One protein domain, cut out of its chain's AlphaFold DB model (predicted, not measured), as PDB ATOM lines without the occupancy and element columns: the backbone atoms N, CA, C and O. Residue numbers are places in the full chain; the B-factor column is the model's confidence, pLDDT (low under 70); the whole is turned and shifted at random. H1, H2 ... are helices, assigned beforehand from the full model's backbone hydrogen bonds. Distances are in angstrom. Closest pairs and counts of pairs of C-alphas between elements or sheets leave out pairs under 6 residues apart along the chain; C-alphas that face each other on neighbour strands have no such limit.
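What this domain is: This is residues 79 to 157 of the 355 residues of the protein "J domain-containing protein" of viral metagenome (UniProt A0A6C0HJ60). One long helix, H2, makes the spine of a loose rod. Near its last residues the chain folds back through H3 and the short H4, then turns again into H5, which runs alongside the later part of H2; near the other end of the spine, the short H1 sits loosely over H2. The printed part has 79 residues with five named helices, H1 to H5 in order along the chain, no named strand, and the class all helix. It is loose, with a radius of gyration of the C-alphas of 15.4 A, and spans 50 by 19 by 17 A.

How they stand to each other: Start with H2, residues 92 to 119, the longest helix. Its residues 110 to 118 alone touch H5, residues 143 to 157; look at Ile 114 and Phe 145, whose C-alphas are the closest at 6.8 A. These two helices run the same way at a shallow tilt of 15 degrees. H3, residues 122 to 134, is close to H2 but not clearly touching, with the C-alphas of Ile 117 and Phe 125 closest at 6.7 A; the two run opposite ways at a shallow tilt of 29 degrees. H3 is also close to H5 but not clearly touching, with the C-alphas of Glu 122 and Phe 156 closest at 6.7 A; they run opposite ways at a steep tilt of 39 degrees. H4, residues 136 to 139, is close to H3 but not clearly touching, with the C-alphas of Leu 132 and Phe 139 closest at 7.8 A, and it is apart from H2 and H5. Now look at H1, residues 79 to 86, which only just touches H2, with 3 pairs of C-alphas within 8 A, the closest being Phe 86 and Leu 98 at 7.8 A. H2 touches it with residues 98 to 102 alone, and they run opposite ways at a steep tilt of 55 degrees. H1 is apart from H3 and H5, and only just apart from H4, at 8.1 A. In H1, H3 and H5 every O i to N i+4 pair is within hydrogen-bond range, in H2 23 of 24 are, and H4 is too short for such a pair.

Where its parts are: Find C-alpha 92 at (166.403, 122.825, 116.323); from there H2 runs 40.9 A to C-alpha 119 at (135.126, 145.719, 103.195). H3 then covers 18.0 A and H4 5.6 A. H5 runs 21.0 A to C-alpha 157 at (140.130, 153.318, 89.676). H1 begins at C-alpha 79, at (160.572, 137.453, 110.655), and measures 10.5 A.

The domain as a whole: The two C-alphas farthest apart are those of Asp 91 and Leu 157, 49.9 A. The printed part has no cut, and the four links between helices are tight. The mean pLDDT of the printed part is 76.3; look for values under 70 at residues 79 to 81 and 83 to 95.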
ATOM      1  N   TYR A  79     160.047 138.719 110.160       68.94
ATOM      2  CA  TYR A  79     160.572 137.453 110.655       68.94
ATOM      3  C   TYR A  79     161.823 137.624 111.521       68.94
ATOM      4  O   TYR A  79     161.916 136.959 112.542       68.94
ATOM      5  N   SER A  80     162.745 138.538 111.201       66.31
ATOM      6  CA  SER A  80     163.926 138.757 112.046       66.31
ATOM      7  C   SER A  80     163.548 139.360 113.401       66.31
ATOM      8  O   SER A  80     164.070 138.935 114.426       66.31
ATOM      9  N   LEU A  81     162.572 140.278 113.436       67.69
ATOM     10  CA  LEU A  81     161.992 140.763 114.697       67.69
ATOM     11  C   LEU A  81     161.267 139.646 115.457       67.69
ATOM     12  O   LEU A  81     161.411 139.525 116.670       67.69
ATOM     13  N   PHE A  82     160.515 138.805 114.745       70.81
ATOM     14  CA  PHE A  82     159.865 137.639 115.330       70.81
ATOM     15  C   PHE A  82     160.897 136.693 115.954       70.81
ATOM     16  O   PHE A  82     160.755 136.316 117.110       70.81
ATOM     17  N   GLN A  83     161.987 136.387 115.253       66.38
ATOM     18  CA  GLN A  83     163.085 135.579 115.776       66.38
ATOM     19  C   GLN A  83     163.745 136.206 117.006       66.38
ATOM     20  O   GLN A  83     164.078 135.465 117.921       66.38
ATOM     21  N   CYS A  84     163.872 137.535 117.097       64.88
ATOM     22  CA  CYS A  84     164.343 138.180 118.328       64.88
ATOM     23  C   CYS A  84     163.449 137.855 119.534       64.88
ATOM     24  O   CYS A  84     163.963 137.645 120.629       64.88
ATOM     25  N   PHE A  85     162.131 137.754 119.344       62.22
ATOM     26  CA  PHE A  85     161.204 137.417 120.429       62.22
ATOM     27  C   PHE A  85     161.324 135.967 120.908       62.22
ATOM     28  O   PHE A  85     161.082 135.698 122.083       62.22
ATOM     29  N   PHE A  86     161.706 135.048 120.018       62.91
ATOM     30  CA  PHE A  86     161.793 133.611 120.307       62.91
ATOM     31  C   PHE A  86     163.224 133.071 120.410       62.91
ATOM     32  O   PHE A  86     163.401 131.893 120.715       62.91
ATOM     33  N   GLY A  87     164.239 133.913 120.193       54.41
ATOM     34  CA  GLY A  87     165.667 133.571 120.186       54.41
ATOM     35  C   GLY A  87     166.218 133.050 121.518       54.41
ATOM     36  O   GLY A  87     167.394 132.734 121.607       54.41
ATOM     37  N   THR A  88     165.370 132.922 122.538       50.94
ATOM     38  CA  THR A  88     165.649 132.227 123.800       50.94
ATOM     39  C   THR A  88     165.379 130.714 123.734       50.94
ATOM     40  O   THR A  88     165.539 130.021 124.737       50.94
ATOM     41  N   LEU A  89     164.922 130.181 122.594       54.28
ATOM     42  CA  LEU A  89     164.566 128.768 122.404       54.28
ATOM     43  C   LEU A  89     165.592 128.055 121.503       54.28
ATOM     44  O   LEU A  89     165.336 127.770 120.334       54.28
ATOM     45  N   ASP A  90     166.762 127.766 122.073       52.97
ATOM     46  CA  ASP A  90     167.952 127.181 121.427       52.97
ATOM     47  C   ASP A  90     167.846 125.660 121.132       52.97
ATOM     48  O   ASP A  90     168.764 124.881 121.397       52.97
ATOM     49  N   ASP A  91     166.730 125.190 120.565       65.81
ATOM     50  CA  ASP A  91     166.631 123.820 120.031       65.81
ATOM     51  C   ASP A  91     166.124 123.823 118.575       65.81
ATOM     52  O   ASP A  91     165.206 124.557 118.192       65.81
ATOM     53  N   ALA A  92     166.734 122.983 117.738       58.69
ATOM     54  CA  ALA A  92     166.403 122.825 116.323       58.69
ATOM     55  C   ALA A  92     164.945 122.373 116.124       58.69
ATOM     56  O   ALA A  92     164.310 122.732 115.130       58.69
ATOM     57  N   ALA A  93     164.385 121.635 117.091       59.62
ATOM     58  CA  ALA A  93     162.968 121.291 117.104       59.62
ATOM     59  C   ALA A  93     162.078 122.534 117.287       59.62
ATOM     60  O   ALA A  93     161.101 122.697 116.556       59.62
ATOM     61  N   THR A  94     162.430 123.436 118.209       63.16
ATOM     62  CA  THR A  94     161.705 124.697 118.442       63.16
ATOM     63  C   THR A  94     161.752 125.618 117.235       63.16
ATOM     64  O   THR A  94     160.714 126.169 116.895       63.16
ATOM     65  N   SER A  95     162.879 125.712 116.521       66.31
ATOM     66  CA  SER A  95     162.974 126.530 115.298       66.31
ATOM     67  C   SER A  95     161.929 126.132 114.245       66.31
ATOM     68  O   SER A  95     161.211 126.980 113.722       66.31
ATOM     69  N   LYS A  96     161.730 124.825 114.023       70.75
ATOM     70  CA  LYS A  96     160.696 124.333 113.099       70.75
ATOM     71  C   LYS A  96     159.278 124.676 113.564       70.75
ATOM     72  O   LYS A  96     158.455 125.119 112.767       70.75
ATOM     73  N   TYR A  97     158.978 124.495 114.852       72.12
ATOM     74  CA  TYR A  97     157.671 124.879 115.396       72.12
ATOM     75  C   TYR A  97     157.446 126.393 115.345       72.12
ATOM     76  O   TYR A  97     156.309 126.827 115.155       72.12
ATOM     77  N   LEU A  98     158.501 127.194 115.492       72.69
ATOM     78  CA  LEU A  98     158.455 128.646 115.368       72.69
ATOM     79  C   LEU A  98     158.192 129.078 113.931       72.69
ATOM     80  O   LEU A  98     157.323 129.917 113.726       72.69
ATOM     81  N   GLU A  99     158.856 128.471 112.949       71.75
ATOM     82  CA  GLU A  99     158.579 128.700 111.529       71.75
ATOM     83  C   GLU A  99     157.136 128.328 111.172       71.75
ATOM     84  O   GLU A  99     156.412 129.137 110.588       71.75
ATOM     85  N   ASP A 100     156.669 127.154 111.606       74.44
ATOM     86  CA  ASP A 100     155.289 126.712 111.389       74.44
ATOM     87  C   ASP A 100     154.275 127.652 112.063       74.44
ATOM     88  O   ASP A 100     153.199 127.924 111.521       74.44
ATOM     89  N   THR A 101     154.598 128.154 113.257       73.38
ATOM     90  CA  THR A 101     153.745 129.084 114.009       73.38
ATOM     91  C   THR A 101     153.732 130.458 113.359       73.38
ATOM     92  O   THR A 101     152.657 131.024 113.169       73.38
ATOM     93  N   PHE A 102     154.889 130.971 112.947       76.81
ATOM     94  CA  PHE A 102     155.021 132.222 112.211       76.81
ATOM     95  C   PHE A 102     154.229 132.173 110.905       76.81
ATOM     96  O   PHE A 102     153.408 133.050 110.643       76.81
ATOM     97  N   PHE A 103     154.392 131.097 110.131       74.62
ATOM     98  CA  PHE A 103     153.658 130.886 108.890       74.62
ATOM     99  C   PHE A 103     152.146 130.789 109.133       74.62
ATOM    100  O   PHE A 103     151.354 131.391 108.405       74.62
ATOM    101  N   LYS A 104     151.709 130.093 110.191       76.88
ATOM    102  CA  LYS A 104     150.289 130.051 110.578       76.88
ATOM    103  C   LYS A 104     149.760 131.426 110.974       76.88
ATOM    104  O   LYS A 104     148.697 131.800 110.487       76.88
ATOM    105  N   ILE A 105     150.485 132.188 111.791       72.19
ATOM    106  CA  ILE A 105     150.101 133.548 112.191       72.19
ATOM    107  C   ILE A 105     149.969 134.435 110.952       72.19
ATOM    108  O   ILE A 105     148.920 135.047 110.760       72.19
ATOM    109  N   LEU A 106     150.971 134.443 110.067       74.12
ATOM    110  CA  LEU A 106     150.917 135.210 108.823       74.12
ATOM    111  C   LEU A 106     149.746 134.776 107.935       74.12
ATOM    112  O   LEU A 106     148.960 135.619 107.515       74.12
ATOM    113  N   SER A 107     149.556 133.473 107.711       70.88
ATOM    114  CA  SER A 107     148.489 132.962 106.835       70.88
ATOM    115  C   SER A 107     147.071 133.237 107.362       70.88
ATOM    116  O   SER A 107     146.154 133.506 106.582       70.88
ATOM    117  N   VAL A 108     146.860 133.192 108.683       72.50
ATOM    118  CA  VAL A 108     145.569 133.528 109.306       72.50
ATOM    119  C   VAL A 108     145.319 135.032 109.218       72.50
ATOM    120  O   VAL A 108     144.227 135.450 108.822       72.50
ATOM    121  N   CYS A 109     146.336 135.840 109.517       72.75
ATOM    122  CA  CYS A 109     146.266 137.292 109.403       72.75
ATOM    123  C   CYS A 109     146.037 137.743 107.955       72.75
ATOM    124  O   CYS A 109     145.259 138.665 107.735       72.75
ATOM    125  N   GLU A 110     146.620 137.071 106.957       81.38
ATOM    126  CA  GLU A 110     146.396 137.360 105.534       81.38
ATOM    127  C   GLU A 110     144.933 137.182 105.132       81.38
ATOM    128  O   GLU A 110     144.344 138.074 104.519       81.38
ATOM    129  N   LYS A 111     144.313 136.061 105.518       81.44
ATOM    130  CA  LYS A 111     142.900 135.796 105.211       81.44
ATOM    131  C   LYS A 111     141.982 136.852 105.823       81.44
ATOM    132  O   LYS A 111     141.057 137.320 105.160       81.44
ATOM    133  N   GLN A 112     142.242 137.249 107.067       82.81
ATOM    134  CA  GLN A 112     141.480 138.308 107.730       82.81
ATOM    135  C   GLN A 112     141.740 139.679 107.093       82.81
ATOM    136  O   GLN A 112     140.802 140.432 106.835       82.81
ATOM    137  N   ALA A 113     142.991 139.990 106.761       83.62
ATOM    138  CA  ALA A 113     143.359 141.240 106.110       83.62
ATOM    139  C   ALA A 113     142.717 141.375 104.718       83.62
ATOM    140  O   ALA A 113     142.247 142.459 104.372       83.62
ATOM    141  N   ILE A 114     142.593 140.285 103.953       84.50
ATOM    142  CA  ILE A 114     141.850 140.261 102.681       84.50
ATOM    143  C   ILE A 114     140.377 140.630 102.898       84.50
ATOM    144  O   ILE A 114     139.832 141.450 102.157       84.50
ATOM    145  N   GLN A 115     139.729 140.089 103.934       85.81
ATOM    146  CA  GLN A 115     138.342 140.443 104.261       85.81
ATOM    147  C   GLN A 115     138.206 141.932 104.603       85.81
ATOM    148  O   GLN A 115     137.306 142.605 104.094       85.81
ATOM    149  N   VAL A 116     139.141 142.469 105.395       83.19
ATOM    150  CA  VAL A 116     139.198 143.901 105.724       83.19
ATOM    151  C   VAL A 116     139.394 144.746 104.462       83.19
ATOM    152  O   VAL A 116     138.695 145.738 104.284       83.19
ATOM    153  N   ILE A 117     140.275 144.340 103.543       84.19
ATOM    154  CA  ILE A 117     140.491 145.018 102.255       84.19
ATOM    155  C   ILE A 117     139.225 145.013 101.394       84.19
ATOM    156  O   ILE A 117     138.900 146.021 100.761       84.19
ATOM    157  N   HIS A 118     138.491 143.903 101.357       85.56
ATOM    158  CA  HIS A 118     137.248 143.829 100.598       85.56
ATOM    159  C   HIS A 118     136.167 144.755 101.163       85.56
ATOM    160  O   HIS A 118     135.472 145.401 100.371       85.56
ATOM    161  N   ALA A 119     136.070 144.854 102.491       86.06
ATOM    162  CA  ALA A 119     135.126 145.719 103.195       86.06
ATOM    163  C   ALA A 119     135.563 147.198 103.263       86.06
ATOM    164  O   ALA A 119     134.733 148.068 103.517       86.06
ATOM    165  N   ALA A 120     136.845 147.500 103.041       85.19
ATOM    166  CA  ALA A 120     137.382 148.849 103.165       85.19
ATOM    167  C   ALA A 120     136.828 149.807 102.098       85.19
ATOM    168  O   ALA A 120     136.823 149.518 100.898       85.19
ATOM    169  N   GLU A 121     136.430 150.996 102.546       86.31
ATOM    170  CA  GLU A 121     136.075 152.124 101.687       86.31
ATOM    171  C   GLU A 121     137.321 152.750 101.042       86.31
ATOM    172  O   GLU A 121     138.423 152.693 101.589       86.31
ATOM    173  N   GLU A 122     137.139 153.406  99.896       80.62
ATOM    174  CA  GLU A 122     138.220 153.955  99.068       80.62
ATOM    175  C   GLU A 122     139.283 154.795  99.818       80.62
ATOM    176  O   GLU A 122     140.472 154.522  99.628       80.62
ATOM    177  N   PRO A 123     138.937 155.786 100.671       83.94
ATOM    178  CA  PRO A 123     139.953 156.589 101.355       83.94
ATOM    179  C   PRO A 123     140.793 155.753 102.328       83.94
ATOM    180  O   PRO A 123     142.014 155.899 102.368       83.94
ATOM    181  N   LYS A 124     140.163 154.820 103.055       82.88
ATOM    182  CA  LYS A 124     140.851 153.903 103.976       82.88
ATOM    183  C   LYS A 124     141.729 152.915 103.210       82.88
ATOM    184  O   LYS A 124     142.886 152.710 103.569       82.88
ATOM    185  N   PHE A 125     141.215 152.363 102.110       88.12
ATOM    186  CA  PHE A 125     141.959 151.447 101.252       88.12
ATOM    187  C   PHE A 125     143.210 152.102 100.651       88.12
ATOM    188  O   PHE A 125     144.264 151.477 100.640       88.12
ATOM    189  N   LYS A 126     143.144 153.367 100.206       82.00
ATOM    190  CA  LYS A 126     144.317 154.084  99.665       82.00
ATOM    191  C   LYS A 126     145.460 154.187 100.675       82.00
ATOM    192  O   LYS A 126     146.616 153.993 100.301       82.00
ATOM    193  N   VAL A 127     145.144 154.471 101.941       84.44
ATOM    194  CA  VAL A 127     146.143 154.532 103.021       84.44
ATOM    195  C   VAL A 127     146.754 153.151 103.261       84.44
ATOM    196  O   VAL A 127     147.975 153.016 103.242       84.44
ATOM    197  N   ILE A 128     145.912 152.121 103.402       83.75
ATOM    198  CA  ILE A 128     146.345 150.732 103.618       83.75
ATOM    199  C   ILE A 128     147.235 150.250 102.465       83.75
ATOM    200  O   ILE A 128     148.335 149.756 102.704       83.75
ATOM    201  N   TYR A 129     146.804 150.459 101.219       84.12
ATOM    202  CA  TYR A 129     147.556 150.093 100.019       84.12
ATOM    203  C   TYR A 129     148.933 150.763 100.007       84.12
ATOM    204  O   TYR A 129     149.943 150.091  99.832       84.12
ATOM    205  N   LYS A 130     149.006 152.074 100.281       81.25
ATOM    206  CA  LYS A 130     150.281 152.806 100.321       81.25
ATOM    207  C   LYS A 130     151.251 152.222 101.351       81.25
ATOM    208  O   LYS A 130     152.431 152.071 101.041       81.25
ATOM    209  N   ILE A 131     150.770 151.903 102.554       79.88
ATOM    210  CA  ILE A 131     151.593 151.323 103.627       79.88
ATOM    211  C   ILE A 131     152.106 149.943 103.205       79.88
ATOM    212  O   ILE A 131     153.314 149.715 103.184       79.88
ATOM    213  N   LEU A 132     151.200 149.045 102.815       81.75
ATOM    214  CA  LEU A 132     151.539 147.657 102.506       81.75
ATOM    215  C   LEU A 132     152.425 147.529 101.260       81.75
ATOM    216  O   LEU A 132     153.314 146.685 101.223       81.75
ATOM    217  N   THR A 133     152.257 148.399 100.261       79.75
ATOM    218  CA  THR A 133     153.158 148.441  99.103       79.75
ATOM    219  C   THR A 133     154.534 148.999  99.473       79.75
ATOM    220  O   THR A 133     155.544 148.452  99.034       79.75
ATOM    221  N   LYS A 134     154.605 150.058 100.296       77.38
ATOM    222  CA  LYS A 134     155.880 150.675 100.709       77.38
ATOM    223  C   LYS A 134     156.740 149.716 101.537       77.38
ATOM    224  O   LYS A 134     157.951 149.650 101.336       77.38
ATOM    225  N   TYR A 135     156.118 148.963 102.440       75.50
ATOM    226  CA  TYR A 135     156.796 148.046 103.362       75.50
ATOM    227  C   TYR A 135     156.641 146.575 102.955       75.50
ATOM    228  O   TYR A 135     156.688 145.680 103.797       75.50
ATOM    229  N   ARG A 136     156.482 146.302 101.654       75.62
ATOM    230  CA  ARG A 136     156.285 144.942 101.125       75.62
ATOM    231  C   ARG A 136     157.369 143.952 101.565       75.62
ATOM    232  O   ARG A 136     157.054 142.807 101.876       75.62
ATOM    233  N   HIS A 137     158.614 144.416 101.610       70.12
ATOM    234  CA  HIS A 137     159.792 143.655 102.038       70.12
ATOM    235  C   HIS A 137     159.835 143.383 103.549       70.12
ATOM    236  O   HIS A 137     160.617 142.558 103.982       70.12
ATOM    237  N   VAL A 138     159.031 144.067 104.368       71.38
ATOM    238  CA  VAL A 138     158.971 143.809 105.815       71.38
ATOM    239  C   VAL A 138     157.970 142.690 106.089       71.38
ATOM    240  O   VAL A 138     158.298 141.703 106.746       71.38
ATOM    241  N   PHE A 139     156.759 142.822 105.540       72.75
ATOM    242  CA  PHE A 139     155.631 141.948 105.869       72.75
ATOM    243  C   PHE A 139     155.646 140.586 105.170       72.75
ATOM    244  O   PHE A 139     155.005 139.670 105.668       72.75
ATOM    245  N   HIS A 140     156.326 140.454 104.023       70.31
ATOM    246  CA  HIS A 140     156.414 139.192 103.270       70.31
ATOM    247  C   HIS A 140     155.059 138.509 102.984       70.31
ATOM    248  O   HIS A 140     154.986 137.287 102.899       70.31
ATOM    249  N   LEU A 141     153.988 139.297 102.810       79.62
ATOM    250  CA  LEU A 141     152.660 138.759 102.491       79.62
ATOM    251  C   LEU A 141     152.674 138.012 101.148       79.62
ATOM    252  O   LEU A 141     153.413 138.378 100.226       79.62
ATOM    253  N   SER A 142     151.824 136.997 101.028       80.56
ATOM    254  CA  SER A 142     151.732 136.134  99.854       80.56
ATOM    255  C   SER A 142     151.453 136.894  98.550       80.56
ATOM    256  O   SER A 142     150.876 137.985  98.515       80.56
ATOM    257  N   HIS A 143     151.842 136.291  97.422       81.25
ATOM    258  CA  HIS A 143     151.557 136.850  96.099       81.25
ATOM    259  C   HIS A 143     150.048 137.042  95.869       81.25
ATOM    260  O   HIS A 143     149.617 138.076  95.359       81.25
ATOM    261  N   GLU A 144     149.245 136.074  96.319       82.25
ATOM    262  CA  GLU A 144     147.782 136.091  96.233       82.25
ATOM    263  C   GLU A 144     147.171 137.301  96.960       82.25
ATOM    264  O   GLU A 144     146.247 137.949  96.451       82.25
ATOM    265  N   PHE A 145     147.730 137.669  98.118       86.00
ATOM    266  CA  PHE A 145     147.320 138.859  98.853       86.00
ATOM    267  C   PHE A 145     147.515 140.137  98.022       86.00
ATOM    268  O   PHE A 145     146.590 140.945  97.872       86.00
ATOM    269  N   TYR A 146     148.702 140.321  97.435       84.44
ATOM    270  CA  TYR A 146     149.005 141.512  96.634       84.44
ATOM    271  C   TYR A 146     148.219 141.561  95.326       84.44
ATOM    272  O   TYR A 146     147.785 142.642  94.927       84.44
ATOM    273  N   GLU A 147     147.963 140.420  94.687       85.12
ATOM    274  CA  GLU A 147     147.044 140.365  93.548       85.12
ATOM    275  C   GLU A 147     145.643 140.845  93.928       85.12
ATOM    276  O   GLU A 147     145.010 141.592  93.179       85.12
ATOM    277  N   THR A 148     145.147 140.429  95.092       85.50
ATOM    278  CA  THR A 148     143.824 140.825  95.581       85.50
ATOM    279  C   THR A 148     143.765 142.325  95.862       85.50
ATOM    280  O   THR A 148     142.805 142.995  95.464       85.50
ATOM    281  N   MET A 149     144.817 142.887  96.464       86.56
ATOM    282  CA  MET A 149     144.954 144.337  96.624       86.56
ATOM    283  C   MET A 149     144.968 145.069  95.283       86.56
ATOM    284  O   MET A 149     144.290 146.085  95.129       86.56
ATOM    285  N   GLU A 150     145.695 144.554  94.296       87.06
ATOM    286  CA  GLU A 150     145.805 145.190  92.987       87.06
ATOM    287  C   GLU A 150     144.470 145.159  92.227       87.06
ATOM    288  O   GLU A 150     144.025 146.185  91.708       87.06
ATOM    289  N   LYS A 151     143.750 144.032  92.275       87.69
ATOM    290  CA  LYS A 151     142.376 143.912  91.754       87.69
ATOM    291  C   LYS A 151     141.443 144.939  92.407       87.69
ATOM    292  O   LYS A 151     140.679 145.612  91.713       87.69
ATOM    293  N   LYS A 152     141.528 145.120  93.731       85.19
ATOM    294  CA  LYS A 152     140.718 146.108  94.467       85.19
ATOM    295  C   LYS A 152     141.097 147.554  94.116       85.19
ATOM    296  O   LYS A 152     140.212 148.402  93.992       85.19
ATOM    297  N   ARG A 153     142.383 147.838  93.892       86.94
ATOM    298  CA  ARG A 153     142.862 149.146  93.416       86.94
ATOM    299  C   ARG A 153     142.303 149.480  92.038       86.94
ATOM    300  O   ARG A 153     141.796 150.585  91.845       86.94
ATOM    301  N   ILE A 154     142.367 148.532  91.103       85.12
ATOM    302  CA  ILE A 154     141.820 148.685  89.748       85.12
ATOM    303  C   ILE A 154     140.310 148.925  89.813       85.12
ATOM    304  O   ILE A 154     139.825 149.872  89.199       85.12
ATOM    305  N   TYR A 155     139.584 148.158  90.632       86.50
ATOM    306  CA  TYR A 155     138.151 148.361  90.856       86.50
ATOM    307  C   TYR A 155     137.827 149.798  91.294       86.50
ATOM    308  O   TYR A 155     136.966 150.446  90.699       86.50
ATOM    309  N   PHE A 156     138.540 150.348  92.283       83.06
ATOM    310  CA  PHE A 156     138.326 151.739  92.698       83.06
ATOM    311  C   PHE A 156     138.706 152.755  91.608       83.06
ATOM    312  O   PHE A 156     138.017 153.762  91.440       83.06
ATOM    313  N   LEU A 157     139.749 152.482  90.818       78.44
ATOM    314  CA  LEU A 157     140.130 153.318  89.676       78.44
ATOM    315  C   LEU A 157     139.019 153.365  88.609       78.44
ATOM    316  O   LEU A 157     138.709 154.431  88.077       78.44
TER     317      LEU A 157